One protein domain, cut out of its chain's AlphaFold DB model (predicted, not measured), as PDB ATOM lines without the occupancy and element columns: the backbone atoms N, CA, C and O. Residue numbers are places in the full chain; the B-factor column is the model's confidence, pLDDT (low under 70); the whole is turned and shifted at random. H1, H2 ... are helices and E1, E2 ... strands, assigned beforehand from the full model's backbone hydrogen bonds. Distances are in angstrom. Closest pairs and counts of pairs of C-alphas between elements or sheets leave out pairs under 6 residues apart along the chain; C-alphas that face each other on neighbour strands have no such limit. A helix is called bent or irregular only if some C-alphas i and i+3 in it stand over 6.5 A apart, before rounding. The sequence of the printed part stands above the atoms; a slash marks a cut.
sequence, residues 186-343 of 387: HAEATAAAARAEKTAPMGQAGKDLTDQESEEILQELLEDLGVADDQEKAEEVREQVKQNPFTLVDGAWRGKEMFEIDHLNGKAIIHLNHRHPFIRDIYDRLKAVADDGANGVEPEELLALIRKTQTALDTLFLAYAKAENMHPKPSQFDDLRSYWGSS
ATOM      1  N   HIS A 186     155.243 -63.093 215.227       75.19
ATOM      2  CA  HIS A 186     153.961 -63.774 215.417       75.19
ATOM      3  C   HIS A 186     152.808 -62.812 215.718       75.19
ATOM      4  O   HIS A 186     151.751 -63.254 216.175       75.19
ATOM      5  N   ALA A 187     152.971 -61.510 215.458       73.81
ATOM      6  CA  ALA A 187     151.956 -60.500 215.761       73.81
ATOM      7  C   ALA A 187     150.597 -60.805 215.107       73.81
ATOM      8  O   ALA A 187     149.555 -60.684 215.752       73.81
ATOM      9  N   GLU A 188     150.581 -61.260 213.848       74.62
ATOM     10  CA  GLU A 188     149.333 -61.583 213.146       74.62
ATOM     11  C   GLU A 188     148.591 -62.769 213.773       74.62
ATOM     12  O   GLU A 188     147.374 -62.702 213.980       74.62
ATOM     13  N   ALA A 189     149.319 -63.842 214.098       76.62
ATOM     14  CA  ALA A 189     148.761 -65.037 214.724       76.62
ATOM     15  C   ALA A 189     148.256 -64.733 216.141       76.62
ATOM     16  O   ALA A 189     147.130 -65.090 216.490       76.62
ATOM     17  N   THR A 190     149.046 -63.986 216.911       79.06
ATOM     18  CA  THR A 190     148.704 -63.513 218.256       79.06
ATOM     19  C   THR A 190     147.446 -62.642 218.236       79.06
ATOM     20  O   THR A 190     146.495 -62.887 218.978       79.06
ATOM     21  N   ALA A 191     147.362 -61.688 217.304       77.19
ATOM     22  CA  ALA A 191     146.182 -60.848 217.138       77.19
ATOM     23  C   ALA A 191     144.947 -61.647 216.688       77.19
ATOM     24  O   ALA A 191     143.823 -61.332 217.086       77.19
ATOM     25  N   ALA A 192     145.117 -62.672 215.846       76.19
ATOM     26  CA  ALA A 192     144.025 -63.558 215.451       76.19
ATOM     27  C   ALA A 192     143.498 -64.370 216.647       76.19
ATOM     28  O   ALA A 192     142.284 -64.406 216.858       76.19
ATOM     29  N   ALA A 193     144.392 -64.936 217.463       78.12
ATOM     30  CA  ALA A 193     144.034 -65.657 218.682       78.12
ATOM     31  C   ALA A 193     143.326 -64.741 219.696       78.12
ATOM     32  O   ALA A 193     142.254 -65.079 220.194       78.12
ATOM     33  N   ALA A 194     143.836 -63.524 219.909       79.31
ATOM     34  CA  ALA A 194     143.214 -62.533 220.790       79.31
ATOM     35  C   ALA A 194     141.789 -62.139 220.354       79.31
ATOM     36  O   ALA A 194     140.934 -61.834 221.186       79.31
ATOM     37  N   ARG A 195     141.494 -62.146 219.045       79.00
ATOM     38  CA  ARG A 195     140.127 -61.928 218.540       79.00
ATOM     39  C   ARG A 195     139.214 -63.116 218.826       79.00
ATOM     40  O   ARG A 195     138.055 -62.883 219.162       79.00
ATOM     41  N   ALA A 196     139.715 -64.343 218.684       75.00
ATOM     42  CA  ALA A 196     138.953 -65.558 218.971       75.00
ATOM     43  C   ALA A 196     138.606 -65.667 220.468       75.00
ATOM     44  O   ALA A 196     137.468 -66.001 220.809       75.00
ATOM     45  N   GLU A 197     139.535 -65.271 221.344       77.25
ATOM     46  CA  GLU A 197     139.360 -65.310 222.802       77.25
ATOM     47  C   GLU A 197     138.177 -64.463 223.290       77.25
ATOM     48  O   GLU A 197     137.493 -64.839 224.235       77.25
ATOM     49  N   LYS A 198     137.832 -63.367 222.594       76.50
ATOM     50  CA  LYS A 198     136.671 -62.521 222.949       76.50
ATOM     51  C   LYS A 198     135.345 -63.283 222.994       76.50
ATOM     52  O   LYS A 198     134.394 -62.819 223.616       76.50
ATOM     53  N   THR A 199     135.263 -64.397 222.275       73.50
ATOM     54  CA  THR A 199     134.068 -65.242 222.180       73.50
ATOM     55  C   THR A 199     134.231 -66.593 222.876       73.50
ATOM     56  O   THR A 199     133.271 -67.359 222.927       73.50
ATOM     57  N   ALA A 200     135.422 -66.888 223.400       71.12
ATOM     58  CA  ALA A 200     135.746 -68.144 224.058       71.12
ATOM     59  C   ALA A 200     135.649 -68.013 225.593       71.12
ATOM     60  O   ALA A 200     135.674 -66.902 226.129       71.12
ATOM     61  N   PRO A 201     135.506 -69.132 226.327       73.31
ATOM     62  CA  PRO A 201     135.646 -69.127 227.778       73.31
ATOM     63  C   PRO A 201     137.054 -68.676 228.175       73.31
ATOM     64  O   PRO A 201     138.026 -69.181 227.627       73.31
ATOM     65  N   MET A 202     137.154 -67.782 229.163       73.12
ATOM     66  CA  MET A 202     138.452 -67.291 229.632       73.12
ATOM     67  C   MET A 202     139.343 -68.429 230.132       73.12
ATOM     68  O   MET A 202     138.888 -69.279 230.913       73.12
ATOM     69  N   GLY A 203     140.630 -68.349 229.796       78.88
ATOM     70  CA  GLY A 203     141.677 -69.161 230.406       78.88
ATOM     71  C   GLY A 203     141.626 -69.121 231.939       78.88
ATOM     72  O   GLY A 203     141.403 -68.075 232.556       78.88
ATOM     73  N   GLN A 204     141.780 -70.289 232.564       81.06
ATOM     74  CA  GLN A 204     141.775 -70.441 234.027       81.06
ATOM     75  C   GLN A 204     143.158 -70.787 234.591       81.06
ATOM     76  O   GLN A 204     143.384 -70.605 235.781       81.06
ATOM     77  N   ALA A 205     144.075 -71.273 233.753       81.12
ATOM     78  CA  ALA A 205     145.396 -71.703 234.187       81.12
ATOM     79  C   ALA A 205     146.243 -70.517 234.679       81.12
ATOM     80  O   ALA A 205     146.194 -69.430 234.103       81.12
ATOM     81  N   GLY A 206     147.007 -70.725 235.753       76.69
ATOM     82  CA  GLY A 206     147.907 -69.715 236.315       76.69
ATOM     83  C   GLY A 206     147.221 -68.567 237.069       76.69
ATOM     84  O   GLY A 206     147.895 -67.607 237.415       76.69
ATOM     85  N   LYS A 207     145.903 -68.619 237.322       80.56
ATOM     86  CA  LYS A 207     145.187 -67.601 238.127       80.56
ATOM     87  C   LYS A 207     145.542 -67.623 239.610       80.56
ATOM     88  O   LYS A 207     145.330 -66.639 240.309       80.56
ATOM     89  N   ASP A 208     146.039 -68.759 240.065       83.25
ATOM     90  CA  ASP A 208     146.368 -69.027 241.459       83.25
ATOM     91  C   ASP A 208     147.771 -68.502 241.807       83.25
ATOM     92  O   ASP A 208     148.151 -68.509 242.977       83.25
ATOM     93  N   LEU A 209     148.531 -68.070 240.790       83.62
ATOM     94  CA  LEU A 209     149.889 -67.567 240.931       83.62
ATOM     95  C   LEU A 209     149.895 -66.243 241.685       83.62
ATOM     96  O   LEU A 209     149.081 -65.348 241.448       83.62
ATOM     97  N   THR A 210     150.870 -66.113 242.569       86.75
ATOM     98  CA  THR A 210     151.201 -64.842 243.199       86.75
ATOM     99  C   THR A 210     151.852 -63.891 242.194       86.75
ATOM    100  O   THR A 210     152.392 -64.304 241.163       86.75
ATOM    101  N   ASP A 211     151.841 -62.594 242.510       84.94
ATOM    102  CA  ASP A 211     152.543 -61.588 241.703       84.94
ATOM    103  C   ASP A 211     154.048 -61.897 241.605       84.94
ATOM    104  O   ASP A 211     154.668 -61.633 240.579       84.94
ATOM    105  N   GLN A 212     154.628 -62.499 242.651       86.06
ATOM    106  CA  GLN A 212     156.036 -62.884 242.668       86.06
ATOM    107  C   GLN A 212     156.323 -64.047 241.709       86.06
ATOM    108  O   GLN A 212     157.213 -63.927 240.878       86.06
ATOM    109  N   GLU A 213     155.548 -65.135 241.772       85.31
ATOM    110  CA  GLU A 213     155.700 -66.272 240.845       85.31
ATOM    111  C   GLU A 213     155.465 -65.843 239.389       85.31
ATOM    112  O   GLU A 213     156.122 -66.323 238.470       85.31
ATOM    113  N   SER A 214     154.549 -64.895 239.179       84.81
ATOM    114  CA  SER A 214     154.283 -64.324 237.860       84.81
ATOM    115  C   SER A 214     155.487 -63.561 237.298       84.81
ATOM    116  O   SER A 214     155.780 -63.672 236.108       84.81
ATOM    117  N   GLU A 215     156.184 -62.793 238.137       86.88
ATOM    118  CA  GLU A 215     157.398 -62.080 237.729       86.88
ATOM    119  C   GLU A 215     158.585 -63.037 237.548       86.88
ATOM    120  O   GLU A 215     159.394 -62.823 236.653       86.88
ATOM    121  N   GLU A 216     158.670 -64.117 238.332       88.75
ATOM    122  CA  GLU A 216     159.694 -65.159 238.169       88.75
ATOM    123  C   GLU A 216     159.579 -65.854 236.801       88.75
ATOM    124  O   GLU A 216     160.569 -65.918 236.075       88.75
ATOM    125  N   ILE A 217     158.369 -66.261 236.392       86.56
ATOM    126  CA  ILE A 217     158.114 -66.834 235.054       86.56
ATOM    127  C   ILE A 217     158.471 -65.830 233.950       86.56
ATOM    128  O   ILE A 217     159.055 -66.179 232.926       86.56
ATOM    129  N   LEU A 218     158.123 -64.555 234.149       87.50
ATOM    130  CA  LEU A 218     158.424 -63.509 233.177       87.50
ATOM    131  C   LEU A 218     159.932 -63.264 233.057       87.50
ATOM    132  O   LEU A 218     160.425 -63.035 231.958       87.50
ATOM    133  N   GLN A 219     160.664 -63.324 234.166       89.31
ATOM    134  CA  GLN A 219     162.114 -63.185 234.180       89.31
ATOM    135  C   GLN A 219     162.798 -64.375 233.489       89.31
ATOM    136  O   GLN A 219     163.670 -64.149 232.654       89.31
ATOM    137  N   GLU A 220     162.367 -65.609 233.766       87.69
ATOM    138  CA  GLU A 220     162.867 -66.818 233.093       87.69
ATOM    139  C   GLU A 220     162.640 -66.742 231.576       87.69
ATOM    140  O   GLU A 220     163.567 -66.953 230.796       87.69
ATOM    141  N   LEU A 221     161.454 -66.298 231.147       85.94
ATOM    142  CA  LEU A 221     161.165 -66.039 229.738       85.94
ATOM    143  C   LEU A 221     162.154 -65.041 229.113       85.94
ATOM    144  O   LEU A 221     162.643 -65.254 228.003       85.94
ATOM    145  N   LEU A 222     162.440 -63.927 229.789       87.25
ATOM    146  CA  LEU A 222     163.361 -62.910 229.274       87.25
ATOM    147  C   LEU A 222     164.800 -63.435 229.162       87.25
ATOM    148  O   LEU A 222     165.525 -63.051 228.237       87.25
ATOM    149  N   GLU A 223     165.210 -64.300 230.088       86.19
ATOM    150  CA  GLU A 223     166.511 -64.974 230.077       86.19
ATOM    151  C   GLU A 223     166.609 -65.980 228.927       86.19
ATOM    152  O   GLU A 223     167.580 -65.941 228.166       86.19
ATOM    153  N   ASP A 224     165.576 -66.797 228.724       80.06
ATOM    154  CA  ASP A 224     165.495 -67.776 227.635       80.06
ATOM    155  C   ASP A 224     165.527 -67.127 226.248       80.06
ATOM    156  O   ASP A 224     166.159 -67.638 225.315       80.06
ATOM    157  N   LEU A 225     164.882 -65.968 226.111       76.56
ATOM    158  CA  LEU A 225     164.925 -65.166 224.888       76.56
ATOM    159  C   LEU A 225     166.254 -64.409 224.722       76.56
ATOM    160  O   LEU A 225     166.517 -63.861 223.651       76.56
ATOM    161  N   GLY A 226     167.104 -64.373 225.754       79.50
ATOM    162  CA  GLY A 226     168.375 -63.650 225.746       79.50
ATOM    163  C   GLY A 226     168.212 -62.129 225.696       79.50
ATOM    164  O   GLY A 226     169.103 -61.435 225.205       79.50
ATOM    165  N   VAL A 227     167.074 -61.609 226.164       83.12
ATOM    166  CA  VAL A 227     166.752 -60.171 226.170       83.12
ATOM    167  C   VAL A 227     166.689 -59.579 227.578       83.12
ATOM    168  O   VAL A 227     166.451 -58.385 227.708       83.12
ATOM    169  N   ALA A 228     166.935 -60.372 228.626       82.94
ATOM    170  CA  ALA A 228     166.921 -59.912 230.018       82.94
ATOM    171  C   ALA A 228     167.837 -58.696 230.274       82.94
ATOM    172  O   ALA A 228     167.463 -57.793 231.021       82.94
ATOM    173  N   ASP A 229     168.997 -58.642 229.612       83.19
ATOM    174  CA  ASP A 229     169.967 -57.544 229.739       83.19
ATOM    175  C   ASP A 229     169.641 -56.321 228.852       83.19
ATOM    176  O   ASP A 229     170.268 -55.266 228.981       83.19
ATOM    177  N   ASP A 230     168.669 -56.439 227.941       83.38
ATOM    178  CA  ASP A 230     168.244 -55.386 227.016       83.38
ATOM    179  C   ASP A 230     166.923 -54.777 227.503       83.38
ATOM    180  O   ASP A 230     165.839 -55.288 227.231       83.38
ATOM    181  N   GLN A 231     167.013 -53.669 228.244       85.06
ATOM    182  CA  GLN A 231     165.859 -53.061 228.912       85.06
ATOM    183  C   GLN A 231     164.719 -52.683 227.949       85.06
ATOM    184  O   GLN A 231     163.552 -52.780 228.326       85.06
ATOM    185  N   GLU A 232     165.040 -52.251 226.726       83.44
ATOM    186  CA  GLU A 232     164.032 -51.860 225.736       83.44
ATOM    187  C   GLU A 232     163.269 -53.089 225.233       83.44
ATOM    188  O   GLU A 232     162.037 -53.118 225.287       83.44
ATOM    189  N   LYS A 233     163.996 -54.141 224.833       79.56
ATOM    190  CA  LYS A 233     163.383 -55.397 224.374       79.56
ATOM    191  C   LYS A 233     162.649 -56.131 225.486       79.56
ATOM    192  O   LYS A 233     161.576 -56.681 225.250       79.56
ATOM    193  N   ALA A 234     163.206 -56.132 226.695       84.88
ATOM    194  CA  ALA A 234     162.569 -56.755 227.839       84.88
ATOM    195  C   ALA A 234     161.201 -56.123 228.110       84.88
ATOM    196  O   ALA A 234     160.214 -56.842 228.252       84.88
ATOM    197  N   GLU A 235     161.114 -54.790 228.114       85.69
ATOM    198  CA  GLU A 235     159.840 -54.105 228.335       85.69
ATOM    199  C   GLU A 235     158.842 -54.345 227.194       85.69
ATOM    200  O   GLU A 235     157.649 -54.506 227.454       85.69
ATOM    201  N   GLU A 236     159.309 -54.456 225.947       82.75
ATOM    202  CA  GLU A 236     158.450 -54.829 224.821       82.75
ATOM    203  C   GLU A 236     157.820 -56.217 225.016       82.75
ATOM    204  O   GLU A 236     156.603 -56.367 224.875       82.75
ATOM    205  N   VAL A 237     158.616 -57.222 225.395       82.69
ATOM    206  CA  VAL A 237     158.114 -58.578 225.682       82.69
ATOM    207  C   VAL A 237     157.128 -58.551 226.853       82.69
ATOM    208  O   VAL A 237     156.040 -59.129 226.751       82.69
ATOM    209  N   ARG A 238     157.449 -57.827 227.938       87.06
ATOM    210  CA  ARG A 238     156.536 -57.661 229.083       87.06
ATOM    211  C   ARG A 238     155.195 -57.073 228.645       87.06
ATOM    212  O   ARG A 238     154.142 -57.564 229.058       87.06
ATOM    213  N   GLU A 239     155.210 -56.044 227.807       85.81
ATOM    214  CA  GLU A 239     153.989 -55.395 227.334       85.81
ATOM    215  C   GLU A 239     153.178 -56.306 226.401       85.81
ATOM    216  O   GLU A 239     151.954 -56.386 226.526       85.81
ATOM    217  N   GLN A 240     153.831 -57.081 225.531       82.50
ATOM    218  CA  GLN A 240     153.147 -58.062 224.683       82.50
ATOM    219  C   GLN A 240     152.417 -59.130 225.504       82.50
ATOM    220  O   GLN A 240     151.253 -59.428 225.217       82.50
ATOM    221  N   VAL A 241     153.060 -59.672 226.544       85.81
ATOM    222  CA  VAL A 241     152.446 -60.630 227.480       85.81
ATOM    223  C   VAL A 241     151.312 -59.973 228.276       85.81
ATOM    224  O   VAL A 241     150.282 -60.595 228.549       85.81
ATOM    225  N   LYS A 242     151.429 -58.686 228.628       84.25
ATOM    226  CA  LYS A 242     150.358 -57.939 229.309       84.25
ATOM    227  C   LYS A 242     149.140 -57.693 228.415       84.25
ATOM    228  O   LYS A 242     148.013 -57.830 228.896       84.25
ATOM    229  N   GLN A 243     149.336 -57.371 227.143       83.25
ATOM    230  CA  GLN A 243     148.244 -57.009 226.238       83.25
ATOM    231  C   GLN A 243     147.529 -58.216 225.627       83.25
ATOM    232  O   GLN A 243     146.323 -58.146 225.376       83.25
ATOM    233  N   ASN A 244     148.243 -59.320 225.394       83.00
ATOM    234  CA  ASN A 244     147.702 -60.464 224.671       83.00
ATOM    235  C   ASN A 244     147.347 -61.631 225.610       83.00
ATOM    236  O   ASN A 244     148.072 -61.900 226.564       83.00
ATOM    237  N   PRO A 245     146.235 -62.350 225.357       83.56
ATOM    238  CA  PRO A 245     145.901 -63.567 226.102       83.56
ATOM    239  C   PRO A 245     146.811 -64.749 225.741       83.56
ATOM    240  O   PRO A 245     146.998 -65.657 226.547       83.56
ATOM    241  N   PHE A 246     147.383 -64.721 224.537       85.31
ATOM    242  CA  PHE A 246     148.336 -65.701 224.040       85.31
ATOM    243  C   PHE A 246     149.542 -64.959 223.486       85.31
ATOM    244  O   PHE A 246     149.351 -64.041 222.691       85.31
ATOM    245  N   THR A 247     150.749 -65.370 223.849       86.38
ATOM    246  CA  THR A 247     151.988 -64.832 223.272       86.38
ATOM    247  C   THR A 247     152.808 -65.996 222.750       86.38
ATOM    248  O   THR A 247     152.960 -66.992 223.449       86.38
ATOM    249  N   LEU A 248     153.308 -65.896 221.519       87.19
ATOM    250  CA  LEU A 248     154.180 -66.914 220.943       87.19
ATOM    251  C   LEU A 248     155.601 -66.372 220.874       87.19
ATOM    252  O   LEU A 248     155.822 -65.300 220.310       87.19
ATOM    253  N   VAL A 249     156.531 -67.110 221.468       85.50
ATOM    254  CA  VAL A 249     157.933 -66.729 221.617       85.50
ATOM    255  C   VAL A 249     158.820 -67.810 221.011       85.50
ATOM    256  O   VAL A 249     158.533 -69.003 221.124       85.50
ATOM    257  N   ASP A 250     159.881 -67.398 220.330       85.81
ATOM    258  CA  ASP A 250     160.773 -68.315 219.626       85.81
ATOM    259  C   ASP A 250     161.947 -68.706 220.530       85.81
ATOM    260  O   ASP A 250     162.655 -67.846 221.046       85.81
ATOM    261  N   GLY A 251     162.180 -70.010 220.703       82.81
ATOM    262  CA  GLY A 251     163.276 -70.542 221.515       82.81
ATOM    263  C   GLY A 251     164.027 -71.688 220.833       82.81
ATOM    264  O   GLY A 251     163.643 -72.200 219.778       82.81
ATOM    265  N   ALA A 252     165.157 -72.097 221.416       81.56
ATOM    266  CA  ALA A 252     166.015 -73.136 220.841       81.56
ATOM    267  C   ALA A 252     166.666 -74.030 221.909       81.56
ATOM    268  O   ALA A 252     167.856 -73.919 222.211       81.56
ATOM    269  N   TRP A 253     165.929 -75.021 222.416       83.25
ATOM    270  CA  TRP A 253     166.421 -75.951 223.441       83.25
ATOM    271  C   TRP A 253     166.488 -77.404 222.958       83.25
ATOM    272  O   TRP A 253     166.001 -77.781 221.890       83.25
ATOM    273  N   ARG A 254     167.206 -78.241 223.714       78.19
ATOM    274  CA  ARG A 254     167.327 -79.673 223.405       78.19
ATOM    275  C   ARG A 254     166.130 -80.387 224.023       78.19
ATOM    276  O   ARG A 254     166.005 -80.400 225.236       78.19
ATOM    277  N   GLY A 255     165.315 -81.019 223.191       82.06
ATOM    278  CA  GLY A 255     164.104 -81.709 223.627       82.06
ATOM    279  C   GLY A 255     163.462 -82.482 222.481       82.06
ATOM    280  O   GLY A 255     163.885 -82.374 221.324       82.06
ATOM    281  N   LYS A 256     162.467 -83.303 222.811       85.25
ATOM    282  CA  LYS A 256     161.540 -83.907 221.835       85.25
ATOM    283  C   LYS A 256     160.283 -83.055 221.655       85.25
ATOM    284  O   LYS A 256     159.501 -83.305 220.744       85.25
ATOM    285  N   GLU A 257     160.101 -82.091 222.537       88.81
ATOM    286  CA  GLU A 257     158.980 -81.189 222.654       88.81
ATOM    287  C   GLU A 257     159.040 -80.177 221.505       88.81
ATOM    288  O   GLU A 257     160.082 -79.581 221.216       88.81
ATOM    289  N   MET A 258     157.916 -80.031 220.801       90.94
ATOM    290  CA  MET A 258     157.780 -79.062 219.713       90.94
ATOM    291  C   MET A 258     157.576 -77.642 220.247       90.94
ATOM    292  O   MET A 258     158.021 -76.682 219.621       90.94
ATOM    293  N   PHE A 259     156.888 -77.531 221.377       92.50
ATOM    294  CA  PHE A 259     156.660 -76.297 222.103       92.50
ATOM    295  C   PHE A 259     156.426 -76.609 223.583       92.50
ATOM    296  O   PHE A 259     156.032 -77.729 223.921       92.50
ATOM    297  N   GLU A 260     156.627 -75.607 224.423       90.38
ATOM    298  CA  GLU A 260     156.258 -75.594 225.841       90.38
ATOM    299  C   GLU A 260     155.260 -74.456 226.084       90.38
ATOM    300  O   GLU A 260     155.137 -73.547 225.257       90.38
ATOM    301  N   ILE A 261     154.460 -74.566 227.145       91.19
ATOM    302  CA  ILE A 261     153.435 -73.573 227.466       91.19
ATOM    303  C   ILE A 261     153.555 -73.194 228.932       91.19
ATOM    304  O   ILE A 261     153.307 -74.036 229.796       91.19
ATOM    305  N   ASP A 262     153.802 -71.914 229.174       89.12
ATOM    306  CA  ASP A 262     153.691 -71.315 230.494       89.12
ATOM    307  C   ASP A 262     152.347 -70.623 230.650       89.12
ATOM    308  O   ASP A 262     151.809 -70.002 229.728       89.12
ATOM    309  N   HIS A 263     151.774 -70.745 231.842       89.75
ATOM    310  CA  HIS A 263     150.468 -70.190 232.160       89.75
ATOM    311  C   HIS A 263     150.609 -69.049 233.156       89.75
ATOM    312  O   HIS A 263     151.063 -69.260 234.274       89.75
ATOM    313  N   LEU A 264     150.154 -67.858 232.767       85.94
ATOM    314  CA  LEU A 264     150.315 -66.635 233.547       85.94
ATOM    315  C   LEU A 264     148.966 -65.933 233.720       85.94
ATOM    316  O   LEU A 264     148.486 -65.265 232.806       85.94
ATOM    317  N   ASN A 265     148.336 -66.084 234.887       83.69
ATOM    318  CA  ASN A 265     147.083 -65.413 235.249       83.69
ATOM    319  C   ASN A 265     145.984 -65.468 234.162       83.69
ATOM    320  O   ASN A 265     145.453 -64.452 233.708       83.69
ATOM    321  N   GLY A 266     145.662 -66.677 233.699       82.12
ATOM    322  CA  GLY A 266     144.671 -66.912 232.647       82.12
ATOM    323  C   GLY A 266     145.180 -66.680 231.222       82.12
ATOM    324  O   GLY A 266     144.400 -66.825 230.283       82.12
ATOM    325  N   LYS A 267     146.463 -66.351 231.052       86.94
ATOM    326  CA  LYS A 267     147.144 -66.226 229.759       86.94
ATOM    327  C   LYS A 267     148.058 -67.414 229.512       86.94
ATOM    328  O   LYS A 267     148.397 -68.144 230.444       86.94
ATOM    329  N   ALA A 268     148.470 -67.592 228.263       89.19
ATOM    330  CA  ALA A 268     149.442 -68.614 227.904       89.19
ATOM    331  C   ALA A 268     150.575 -68.047 227.043       89.19
ATOM    332  O   ALA A 268     150.335 -67.349 226.056       89.19
ATOM    333  N   ILE A 269     151.802 -68.382 227.415       89.19
ATOM    334  CA  ILE A 269     153.022 -68.062 226.682       89.19
ATOM    335  C   ILE A 269     153.496 -69.364 226.047       89.19
ATOM    336  O   ILE A 269     153.679 -70.360 226.736       89.19
ATOM    337  N   ILE A 270     153.606 -69.390 224.722       90.31
ATOM    338  CA  ILE A 270     153.945 -70.586 223.952       90.31
ATOM    339  C   ILE A 270     155.374 -70.433 223.453       90.31
ATOM    340  O   ILE A 270     155.637 -69.603 222.584       90.31
ATOM    341  N   HIS A 271     156.265 -71.271 223.964       88.69
ATOM    342  CA  HIS A 271     157.664 -71.320 223.569       88.69
ATOM    343  C   HIS A 271     157.773 -72.268 222.384       88.69
ATOM    344  O   HIS A 271     157.432 -73.441 222.504       88.69
ATOM    345  N   LEU A 272     158.222 -71.792 221.226       90.00
ATOM    346  CA  LEU A 272     158.361 -72.607 220.023       90.00
ATOM    347  C   LEU A 272     159.792 -73.127 219.892       90.00
ATOM    348  O   LEU A 272     160.731 -72.343 219.798       90.00
ATOM    349  N   ASN A 273     159.976 -74.449 219.842       90.12
ATOM    350  CA  ASN A 273     161.313 -75.033 219.769       90.12
ATOM    351  C   ASN A 273     161.825 -75.123 218.324       90.12
ATOM    352  O   ASN A 273     161.575 -76.108 217.618       90.12
ATOM    353  N   HIS A 274     162.647 -74.166 217.901       88.81
ATOM    354  CA  HIS A 274     163.255 -74.156 216.565       88.81
ATOM    355  C   HIS A 274     164.290 -75.261 216.327       88.81
ATOM    356  O   HIS A 274     164.688 -75.510 215.188       88.81
ATOM    357  N   ARG A 275     164.715 -75.998 217.362       86.94
ATOM    358  CA  ARG A 275     165.540 -77.203 217.175       86.94
ATOM    359  C   ARG A 275     164.705 -78.427 216.794       86.94
ATOM    360  O   ARG A 275     165.264 -79.384 216.244       86.94
ATOM    361  N   HIS A 276     163.392 -78.406 217.037       91.75
ATOM    362  CA  HIS A 276     162.508 -79.514 216.697       91.75
ATOM    363  C   HIS A 276     162.371 -79.661 215.163       91.75
ATOM    364  O   HIS A 276     162.139 -78.665 214.471       91.75
ATOM    365  N   PRO A 277     162.468 -80.882 214.587       90.25
ATOM    366  CA  PRO A 277     162.462 -81.076 213.132       90.25
ATOM    367  C   PRO A 277     161.218 -80.535 212.423       90.25
ATOM    368  O   PRO A 277     161.325 -80.045 211.303       90.25
ATOM    369  N   PHE A 278     160.046 -80.608 213.063       92.19
ATOM    370  CA  PHE A 278     158.827 -80.033 212.490       92.19
ATOM    371  C   PHE A 278     158.944 -78.508 212.352       92.19
ATOM    372  O   PHE A 278     158.616 -77.970 211.300       92.19
ATOM    373  N   ILE A 279     159.471 -77.815 213.366       91.62
ATOM    374  CA  ILE A 279     159.598 -76.356 213.327       91.62
ATOM    375  C   ILE A 279     160.660 -75.954 212.303       91.62
ATOM    376  O   ILE A 279     160.344 -75.319 211.301       91.62
ATOM    377  N   ARG A 280     161.889 -76.455 212.454       89.12
ATOM    378  CA  ARG A 280     163.015 -76.119 211.570       89.12
ATOM    379  C   ARG A 280     162.778 -76.469 210.101       89.12
ATOM    380  O   ARG A 280     163.135 -75.718 209.197       89.12
ATOM    381  N   ASP A 281     162.263 -77.671 209.835       89.31
ATOM    382  CA  ASP A 281     162.258 -78.220 208.478       89.31
ATOM    383  C   ASP A 281     160.922 -78.038 207.747       89.31
ATOM    384  O   ASP A 281     160.859 -78.401 206.566       89.31
ATOM    385  N   ILE A 282     159.885 -77.527 208.428       92.25
ATOM    386  CA  ILE A 282     158.558 -77.229 207.866       92.25
ATOM    387  C   ILE A 282     158.168 -75.783 208.171       92.25
ATOM    388  O   ILE A 282     158.108 -74.984 207.242       92.25
ATOM    389  N   TYR A 283     157.923 -75.446 209.442       89.44
ATOM    390  CA  TYR A 283     157.394 -74.136 209.837       89.44
ATOM    391  C   TYR A 283     158.317 -72.988 209.402       89.44
ATOM    392  O   TYR A 283     157.886 -72.104 208.664       89.44
ATOM    393  N   ASP A 284     159.603 -73.061 209.742       88.06
ATOM    394  CA  ASP A 284     160.592 -72.023 209.424       88.06
ATOM    395  C   ASP A 284     160.786 -71.856 207.920       88.06
ATOM    396  O   ASP A 284     160.906 -70.744 207.414       88.06
ATOM    397  N   ARG A 285     160.775 -72.968 207.177       87.62
ATOM    398  CA  ARG A 285     160.897 -72.934 205.714       87.62
ATOM    399  C   ARG A 285     159.683 -72.296 205.056       87.62
ATOM    400  O   ARG A 285     159.842 -71.570 204.082       87.62
ATOM    401  N   LEU A 286     158.482 -72.577 205.558       87.94
ATOM    402  CA  LEU A 286     157.262 -71.939 205.065       87.94
ATOM    403  C   LEU A 286     157.260 -70.447 205.378       87.94
ATOM    404  O   LEU A 286     156.898 -69.662 204.508       87.94
ATOM    405  N   LYS A 287     157.688 -70.072 206.587       84.00
ATOM    406  CA  LYS A 287     157.805 -68.674 207.003       84.00
ATOM    407  C   LYS A 287     158.791 -67.911 206.121       84.00
ATOM    408  O   LYS A 287     158.412 -66.900 205.555       84.00
ATOM    409  N   ALA A 288     159.977 -68.471 205.874       82.00
ATOM    410  CA  ALA A 288     160.956 -67.881 204.960       82.00
ATOM    411  C   ALA A 288     160.381 -67.654 203.548       82.00
ATOM    412  O   ALA A 288     160.524 -66.577 202.985       82.00
ATOM    413  N   VAL A 289     159.657 -68.633 202.989       85.25
ATOM    414  CA  VAL A 289     158.997 -68.471 201.677       85.25
ATOM    415  C   VAL A 289     157.884 -67.415 201.712       85.25
ATOM    416  O   VAL A 289     157.653 -66.742 200.706       85.25
ATOM    417  N   ALA A 290     157.170 -67.282 202.831       81.06
ATOM    418  CA  ALA A 290     156.120 -66.281 202.995       81.06
ATOM    419  C   ALA A 290     156.690 -64.857 203.111       81.06
ATOM    420  O   ALA A 290     156.135 -63.946 202.498       81.06
ATOM    421  N   ASP A 291     157.794 -64.690 203.842       75.94
ATOM    422  CA  ASP A 291     158.427 -63.398 204.114       75.94
ATOM    423  C   ASP A 291     159.266 -62.905 202.919       75.94
ATOM    424  O   ASP A 291     159.112 -61.765 202.475       75.94
ATOM    425  N   ASP A 292     160.104 -63.774 202.340       73.94
ATOM    426  CA  ASP A 292     161.029 -63.426 201.246       73.94
ATOM    427  C   ASP A 292     160.381 -63.548 199.848       73.94
ATOM    428  O   ASP A 292     160.936 -63.124 198.825       73.94
ATOM    429  N   GLY A 293     159.181 -64.135 199.794       66.19
ATOM    430  CA  GLY A 293     158.511 -64.548 198.567       66.19
ATOM    431  C   GLY A 293     159.152 -65.786 197.928       66.19
ATOM    432  O   GLY A 293     160.242 -66.229 198.277       66.19
ATOM    433  N   ALA A 294     158.498 -66.353 196.910       66.56
ATOM    434  CA  ALA A 294     159.021 -67.516 196.177       66.56
ATOM    435  C   ALA A 294     160.198 -67.176 195.227       66.56
ATOM    436  O   ALA A 294     160.529 -67.955 194.332       66.56
ATOM    437  N   ASN A 295     160.816 -66.001 195.376       61.03
ATOM    438  CA  ASN A 295     161.874 -65.529 194.491       61.03
ATOM    439  C   ASN A 295     163.156 -66.339 194.719       61.03
ATOM    440  O   ASN A 295     163.750 -66.298 195.790       61.03
ATOM    441  N   GLY A 296     163.602 -67.060 193.690       64.75
ATOM    442  CA  GLY A 296     164.799 -67.904 193.768       64.75
ATOM    443  C   GLY A 296     164.566 -69.289 194.376       64.75
ATOM    444  O   GLY A 296     165.532 -70.032 194.534       64.75
ATOM    445  N   VAL A 297     163.314 -69.653 194.678       74.62
ATOM    446  CA  VAL A 297     162.933 -71.032 195.000       74.62
ATOM    447  C   VAL A 297     162.444 -71.700 193.723       74.62
ATOM    448  O   VAL A 297     161.488 -71.241 193.096       74.62
ATOM    449  N   GLU A 298     163.091 -72.795 193.334       82.44
ATOM    450  CA  GLU A 298     162.667 -73.548 192.157       82.44
ATOM    451  C   GLU A 298     161.251 -74.121 192.369       82.44
ATOM    452  O   GLU A 298     160.944 -74.621 193.459       82.44
ATOM    453  N   PRO A 299     160.370 -74.113 191.348       85.12
ATOM    454  CA  PRO A 299     158.999 -74.612 191.489       85.12
ATOM    455  C   PRO A 299     158.918 -76.044 192.037       85.12
ATOM    456  O   PRO A 299     158.005 -76.380 192.793       85.12
ATOM    457  N   GLU A 300     159.887 -76.890 191.684       85.94
ATOM    458  CA  GLU A 300     159.992 -78.264 192.180       85.94
ATOM    459  C   GLU A 300     160.296 -78.323 193.685       85.94
ATOM    460  O   GLU A 300     159.705 -79.138 194.400       85.94
ATOM    461  N   GLU A 301     161.160 -77.437 194.187       83.69
ATOM    462  CA  GLU A 301     161.487 -77.341 195.613       83.69
ATOM    463  C   GLU A 301     160.290 -76.842 196.423       83.69
ATOM    464  O   GLU A 301     159.993 -77.386 197.490       83.69
ATOM    465  N   LEU A 302     159.547 -75.868 195.887       87.56
ATOM    466  CA  LEU A 302     158.321 -75.376 196.511       87.56
ATOM    467  C   LEU A 302     157.248 -76.472 196.584       87.56
ATOM    468  O   LEU A 302     156.640 -76.681 197.635       87.56
ATOM    469  N   LEU A 303     157.039 -77.225 195.499       90.19
ATOM    470  CA  LEU A 303     156.115 -78.363 195.488       90.19
ATOM    471  C   LEU A 303     156.539 -79.459 196.474       90.19
ATOM    472  O   LEU A 303     155.686 -80.045 197.149       90.19
ATOM    473  N   ALA A 304     157.841 -79.735 196.580       89.75
ATOM    474  CA  ALA A 304     158.369 -80.678 197.557       89.75
ATOM    475  C   ALA A 304     158.112 -80.201 198.994       89.75
ATOM    476  O   ALA A 304     157.671 -81.002 199.822       89.75
ATOM    477  N   LEU A 305     158.313 -78.908 199.278       90.75
ATOM    478  CA  LEU A 305     158.003 -78.309 200.575       90.75
ATOM    479  C   LEU A 305     156.513 -78.449 200.904       90.75
ATOM    480  O   LEU A 305     156.190 -78.960 201.969       90.75
ATOM    481  N   ILE A 306     155.610 -78.106 199.980       91.62
ATOM    482  CA  ILE A 306     154.153 -78.223 200.181       91.62
ATOM    483  C   ILE A 306     153.745 -79.667 200.501       91.62
ATOM    484  O   ILE A 306     153.024 -79.908 201.470       91.62
ATOM    485  N   ARG A 307     154.229 -80.652 199.730       92.19
ATOM    486  CA  ARG A 307     153.937 -82.078 199.980       92.19
ATOM    487  C   ARG A 307     154.465 -82.541 201.334       92.19
ATOM    488  O   ARG A 307     153.800 -83.305 202.039       92.19
ATOM    489  N   LYS A 308     155.660 -82.078 201.701       92.50
ATOM    490  CA  LYS A 308     156.269 -82.379 202.995       92.50
ATOM    491  C   LYS A 308     155.456 -81.767 204.136       92.50
ATOM    492  O   LYS A 308     155.203 -82.461 205.116       92.50
ATOM    493  N   THR A 309     154.987 -80.530 203.985       94.12
ATOM    494  CA  THR A 309     154.092 -79.855 204.935       94.12
ATOM    495  C   THR A 309     152.789 -80.618 205.112       94.12
ATOM    496  O   THR A 309     152.405 -80.883 206.245       94.12
ATOM    497  N   GLN A 310     152.140 -81.029 204.019       94.69
ATOM    498  CA  GLN A 310     150.915 -81.828 204.085       94.69
ATOM    499  C   GLN A 310     151.141 -83.115 204.891       94.69
ATOM    500  O   GLN A 310     150.433 -83.374 205.857       94.69
ATOM    501  N   THR A 311     152.194 -83.866 204.555       94.44
ATOM    502  CA  THR A 311     152.548 -85.109 205.261       94.44
ATOM    503  C   THR A 311     152.837 -84.859 206.745       94.44
ATOM    504  O   THR A 311     152.483 -85.664 207.609       94.44
ATOM    505  N   ALA A 312     153.490 -83.739 207.064       92.44
ATOM    506  CA  ALA A 312     153.816 -83.367 208.433       92.44
ATOM    507  C   ALA A 312     152.560 -82.998 209.242       92.44
ATOM    508  O   ALA A 312     152.440 -83.430 210.386       92.44
ATOM    509  N   LEU A 313     151.606 -82.271 208.648       93.00
ATOM    510  CA  LEU A 313     150.310 -81.970 209.264       93.00
ATOM    511  C   LEU A 313     149.486 -83.244 209.496       93.00
ATOM    512  O   LEU A 313     148.987 -83.447 210.601       93.00
ATOM    513  N   ASP A 314     149.424 -84.147 208.513       93.56
ATOM    514  CA  ASP A 314     148.768 -85.452 208.670       93.56
ATOM    515  C   ASP A 314     149.388 -86.242 209.834       93.56
ATOM    516  O   ASP A 314     148.686 -86.816 210.670       93.56
ATOM    517  N   THR A 315     150.719 -86.212 209.942       93.88
ATOM    518  CA  THR A 315     151.446 -86.858 211.041       93.88
ATOM    519  C   THR A 315     151.128 -86.219 212.393       93.88
ATOM    520  O   THR A 315     150.996 -86.950 213.373       93.88
ATOM    521  N   LEU A 316     150.960 -84.893 212.471       91.94
ATOM    522  CA  LEU A 316     150.537 -84.219 213.703       91.94
ATOM    523  C   LEU A 316     149.139 -84.662 214.140       91.94
ATOM    524  O   LEU A 316     148.946 -84.977 215.314       91.94
ATOM    525  N   PHE A 317     148.181 -84.753 213.216       91.38
ATOM    526  CA  PHE A 317     146.833 -85.228 213.540       91.38
ATOM    527  C   PHE A 317     146.839 -86.688 214.009       91.38
ATOM    528  O   PHE A 317     146.196 -87.026 215.004       91.38
ATOM    529  N   LEU A 318     147.618 -87.551 213.349       93.56
ATOM    530  CA  LEU A 318     147.791 -88.944 213.767       93.56
ATOM    531  C   LEU A 318     148.494 -89.058 215.126       93.56
ATOM    532  O   LEU A 318     148.128 -89.911 215.935       93.56
ATOM    533  N   ALA A 319     149.488 -88.209 215.398       92.00
ATOM    534  CA  ALA A 319     150.186 -88.169 216.679       92.00
ATOM    535  C   ALA A 319     149.261 -87.709 217.813       92.00
ATOM    536  O   ALA A 319     149.266 -88.331 218.873       92.00
ATOM    537  N   TYR A 320     148.429 -86.692 217.572       90.88
ATOM    538  CA  TYR A 320     147.399 -86.247 218.510       90.88
ATOM    539  C   TYR A 320     146.412 -87.377 218.831       90.88
ATOM    540  O   TYR A 320     146.231 -87.729 219.995       90.88
ATOM    541  N   ALA A 321     145.850 -88.024 217.803       91.38
ATOM    542  CA  ALA A 321     144.933 -89.149 217.985       91.38
ATOM    543  C   ALA A 321     145.595 -90.323 218.729       91.38
ATOM    544  O   ALA A 321     144.978 -90.956 219.587       91.38
ATOM    545  N   LYS A 322     146.872 -90.606 218.441       93.38
ATOM    546  CA  LYS A 322     147.648 -91.621 219.159       93.38
ATOM    547  C   LYS A 322     147.834 -91.255 220.631       93.38
ATOM    548  O   LYS A 322     147.679 -92.139 221.468       93.38
ATOM    549  N   ALA A 323     148.176 -90.004 220.938       91.25
ATOM    550  CA  ALA A 323     148.355 -89.532 222.307       91.25
ATOM    551  C   ALA A 323     147.050 -89.662 223.106       91.25
ATOM    552  O   ALA A 323     147.057 -90.228 224.195       91.25
ATOM    553  N   GLU A 324     145.920 -89.256 222.522       91.12
ATOM    554  CA  GLU A 324     144.595 -89.435 223.125       91.12
ATOM    555  C   GLU A 324     144.300 -90.920 223.413       91.12
ATOM    556  O   GLU A 324     143.895 -91.283 224.517       91.12
ATOM    557  N   ASN A 325     144.598 -91.799 222.448       92.25
ATOM    558  CA  ASN A 325     144.385 -93.245 222.551       92.25
ATOM    559  C   ASN A 325     145.326 -93.953 223.550       92.25
ATOM    560  O   ASN A 325     145.126 -95.126 223.860       92.25
ATOM    561  N   MET A 326     146.359 -93.275 224.062       92.88
ATOM    562  CA  MET A 326     147.190 -93.798 225.153       92.88
ATOM    563  C   MET A 326     146.525 -93.632 226.528       92.88
ATOM    564  O   MET A 326     146.962 -94.262 227.493       92.88
ATOM    565  N   HIS A 327     145.467 -92.823 226.634       93.25
ATOM    566  CA  HIS A 327     144.737 -92.630 227.881       93.25
ATOM    567  C   HIS A 327     143.566 -93.620 228.016       93.25
ATOM    568  O   HIS A 327     142.801 -93.801 227.072       93.25
ATOM    569  N   PRO A 328     143.331 -94.203 229.211       91.88
ATOM    570  CA  PRO A 328     142.225 -95.143 229.429       91.88
ATOM    571  C   PRO A 328     140.819 -94.560 229.210       91.88
ATOM    572  O   PRO A 328     139.865 -95.316 229.038       91.88
ATOM    573  N   LYS A 329     140.669 -93.230 229.264       92.75
ATOM    574  CA  LYS A 329     139.396 -92.516 229.086       92.75
ATOM    575  C   LYS A 329     139.557 -91.361 228.085       92.75
ATOM    576  O   LYS A 329     139.676 -90.216 228.515       92.75
ATOM    577  N   PRO A 330     139.546 -91.630 226.768       88.75
ATOM    578  CA  PRO A 330     139.745 -90.597 225.744       88.75
ATOM    579  C   PRO A 330     138.694 -89.472 225.763       88.75
ATOM    580  O   PRO A 330     139.002 -88.333 225.435       88.75
ATOM    581  N   SER A 331     137.474 -89.745 226.240       88.88
ATOM    582  CA  SER A 331     136.383 -88.755 226.315       88.88
ATOM    583  C   SER A 331     136.697 -87.525 227.176       88.88
ATOM    584  O   SER A 331     136.050 -86.495 227.039       88.88
ATOM    585  N   GLN A 332     137.697 -87.585 228.063       89.94
ATOM    586  CA  GLN A 332     138.124 -86.406 228.828       89.94
ATOM    587  C   GLN A 332     138.704 -85.288 227.940       89.94
ATOM    588  O   GLN A 332     138.833 -84.154 228.389       89.94
ATOM    589  N   PHE A 333     139.059 -85.601 226.690       90.62
ATOM    590  CA  PHE A 333     139.596 -84.649 225.720       90.62
ATOM    591  C   PHE A 333     138.527 -84.093 224.759       90.62
ATOM    592  O   PHE A 333     138.871 -83.371 223.824       90.62
ATOM    593  N   ASP A 334     137.239 -84.392 224.967       86.81
ATOM    594  CA  ASP A 334     136.135 -83.928 224.105       86.81
ATOM    595  C   ASP A 334     136.067 -82.397 224.010       86.81
ATOM    596  O   ASP A 334     135.988 -81.833 222.911       86.81
ATOM    597  N   ASP A 335     136.179 -81.723 225.153       85.56
ATOM    598  CA  ASP A 335     136.191 -80.262 225.224       85.56
ATOM    599  C   ASP A 335     137.443 -79.693 224.549       85.56
ATOM    600  O   ASP A 335     137.347 -78.767 223.743       85.56
ATOM    601  N   LEU A 336     138.612 -80.304 224.782       85.69
ATOM    602  CA  LEU A 336     139.867 -79.906 224.138       85.69
ATOM    603  C   LEU A 336     139.753 -79.970 222.608       85.69
ATOM    604  O   LEU A 336     140.131 -79.016 221.932       85.69
ATOM    605  N   ARG A 337     139.193 -81.053 222.054       86.81
ATOM    606  CA  ARG A 337     138.968 -81.188 220.604       86.81
ATOM    607  C   ARG A 337     138.011 -80.132 220.070       86.81
ATOM    608  O   ARG A 337     138.258 -79.559 219.007       86.81
ATOM    609  N   SER A 338     136.937 -79.867 220.808       82.56
ATOM    610  CA  SER A 338     135.933 -78.871 220.437       82.56
ATOM    611  C   SER A 338     136.539 -77.466 220.389       82.56
ATOM    612  O   SER A 338     136.398 -76.763 219.385       82.56
ATOM    613  N   TYR A 339     137.293 -77.082 221.423       79.38
ATOM    614  CA  TYR A 339     137.979 -75.793 221.467       79.38
ATOM    615  C   TYR A 339     139.071 -75.692 220.394       79.38
ATOM    616  O   TYR A 339     139.094 -74.706 219.650       79.38
ATOM    617  N   TRP A 340     139.885 -76.740 220.220       79.62
ATOM    618  CA  TRP A 340     140.926 -76.804 219.188       79.62
ATOM    619  C   TRP A 340     140.352 -76.631 217.779       79.62
ATOM    620  O   TRP A 340     140.911 -75.892 216.976       79.62
ATOM    621  N   GLY A 341     139.225 -77.276 217.462       74.31
ATOM    622  CA  GLY A 341     138.576 -77.164 216.151       74.31
ATOM    623  C   GLY A 341     137.897 -75.812 215.903       74.31
ATOM    624  O   GLY A 341     137.814 -75.359 214.758       74.31
ATOM    625  N   SER A 342     137.430 -75.141 216.961       70.81
ATOM    626  CA  SER A 342     136.751 -73.841 216.857       70.81
ATOM    627  C   SER A 342     137.710 -72.667 216.607       70.81
ATOM    628  O   SER A 342     137.379 -71.764 215.835       70.81
ATOM    629  N   SER A 343     138.916 -72.720 217.185       61.97
ATOM    630  CA  SER A 343     139.930 -71.656 217.152       61.97
ATOM    631  C   SER A 343     140.466 -71.282 215.748       61.97
ATOM    632  O   SER A 343     140.489 -70.093 215.427       61.97
TER     633      SER A 343
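Overview. This is residues 186 to 343 of the 387 residues of an uncharacterized protein of Streptomyces avermitilis (UniProt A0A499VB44). A small three-stranded sheet has two helices, H2 and H3, over one face and a third, H1, beside its edge strand E1. Beyond E3 the chain leaves this sheet for a helical arm: H4 folds back into the long H5, and from the far end of H5 the helix H6 turns back. The printed part has 158 residues, with six named helices and three named strands in the order H1 H2 H3 E1 E2 E3 H4 H5 H6; the mixed sheet runs E1 E3 E2, and the class is mostly helix. It is only just compact, close to loose, with a radius of gyration of the C-alphas of 17.9 A and spans of 53 by 46 by 33 A.

Along the chain. E1 is residues 246 to 251, E2 residues 259 to 264 and E3 residues 267 to 273, 19.4 A long. H1 is residues 187 to 197, from C-alpha 187 at (151.956, -60.500, 215.761), H2 residues 211 to 224, 20.1 A, and H3 residues 231 to 243, 18.2 A. H4 is residues 277 to 292, 21.3 A, and H5 residues 299 to 325, 39.1 A, from C-alpha 299 at (158.999, -74.612, 191.489). H6, residues 330 to 342, ends at C-alpha 342 at (136.751, -73.841, 216.857); it is irregular, with C-alphas 332 and 335 7.4 A apart.

Arrangement. E3 is the inner strand, parallel to E1 at 24 degrees, with N 249 and O 270 2.9 A apart. E2 and E3 form a hairpin, antiparallel at 159 degrees, with N 269 and O 262 2.8 A apart. H2 and H3 are on the same face of the sheet, two layers, helices on one face of a sheet. H2 runs along the strands over E3 and E2 at a height over the sheet of 9.7 A, and H3 along them over E1 and E3 at 11.3 A. H2 and H3 only just touch, with 3 pairs of C-alphas within 8 A, the closest Leu 222 and Ala 234 at 6.4 A. H1 only grazes the sheet; its closest C-alpha pair with E1 is Thr 190 and Thr 247, 6.1 A. H4 and H5 form a helical hairpin at a steep tilt of 42 degrees, opposite ways; H5 touches H4 with residues 305 to 312 alone, the closest C-alphas being Ile 282 and Thr 309, 6.0 A. H6 is close to H5 but not clearly touching, with C-alphas Glu 324 and Pro 330 5.6 A apart. Every O i to N i+4 pair is within hydrogen-bond range in H1, H2, H3 and H5, against 10 of 12 in H4 and 6 of 9 in H6.

Size, cuts and confidence. The C-alphas farthest apart, of Thr 210 and Glu 300, are 53.5 A apart. The printed part has no cut; the link from H1 to H2, residues 198 to 210, is long. The mean pLDDT of the printed part is 84.7, with residues 293 to 296 and 343 under 70.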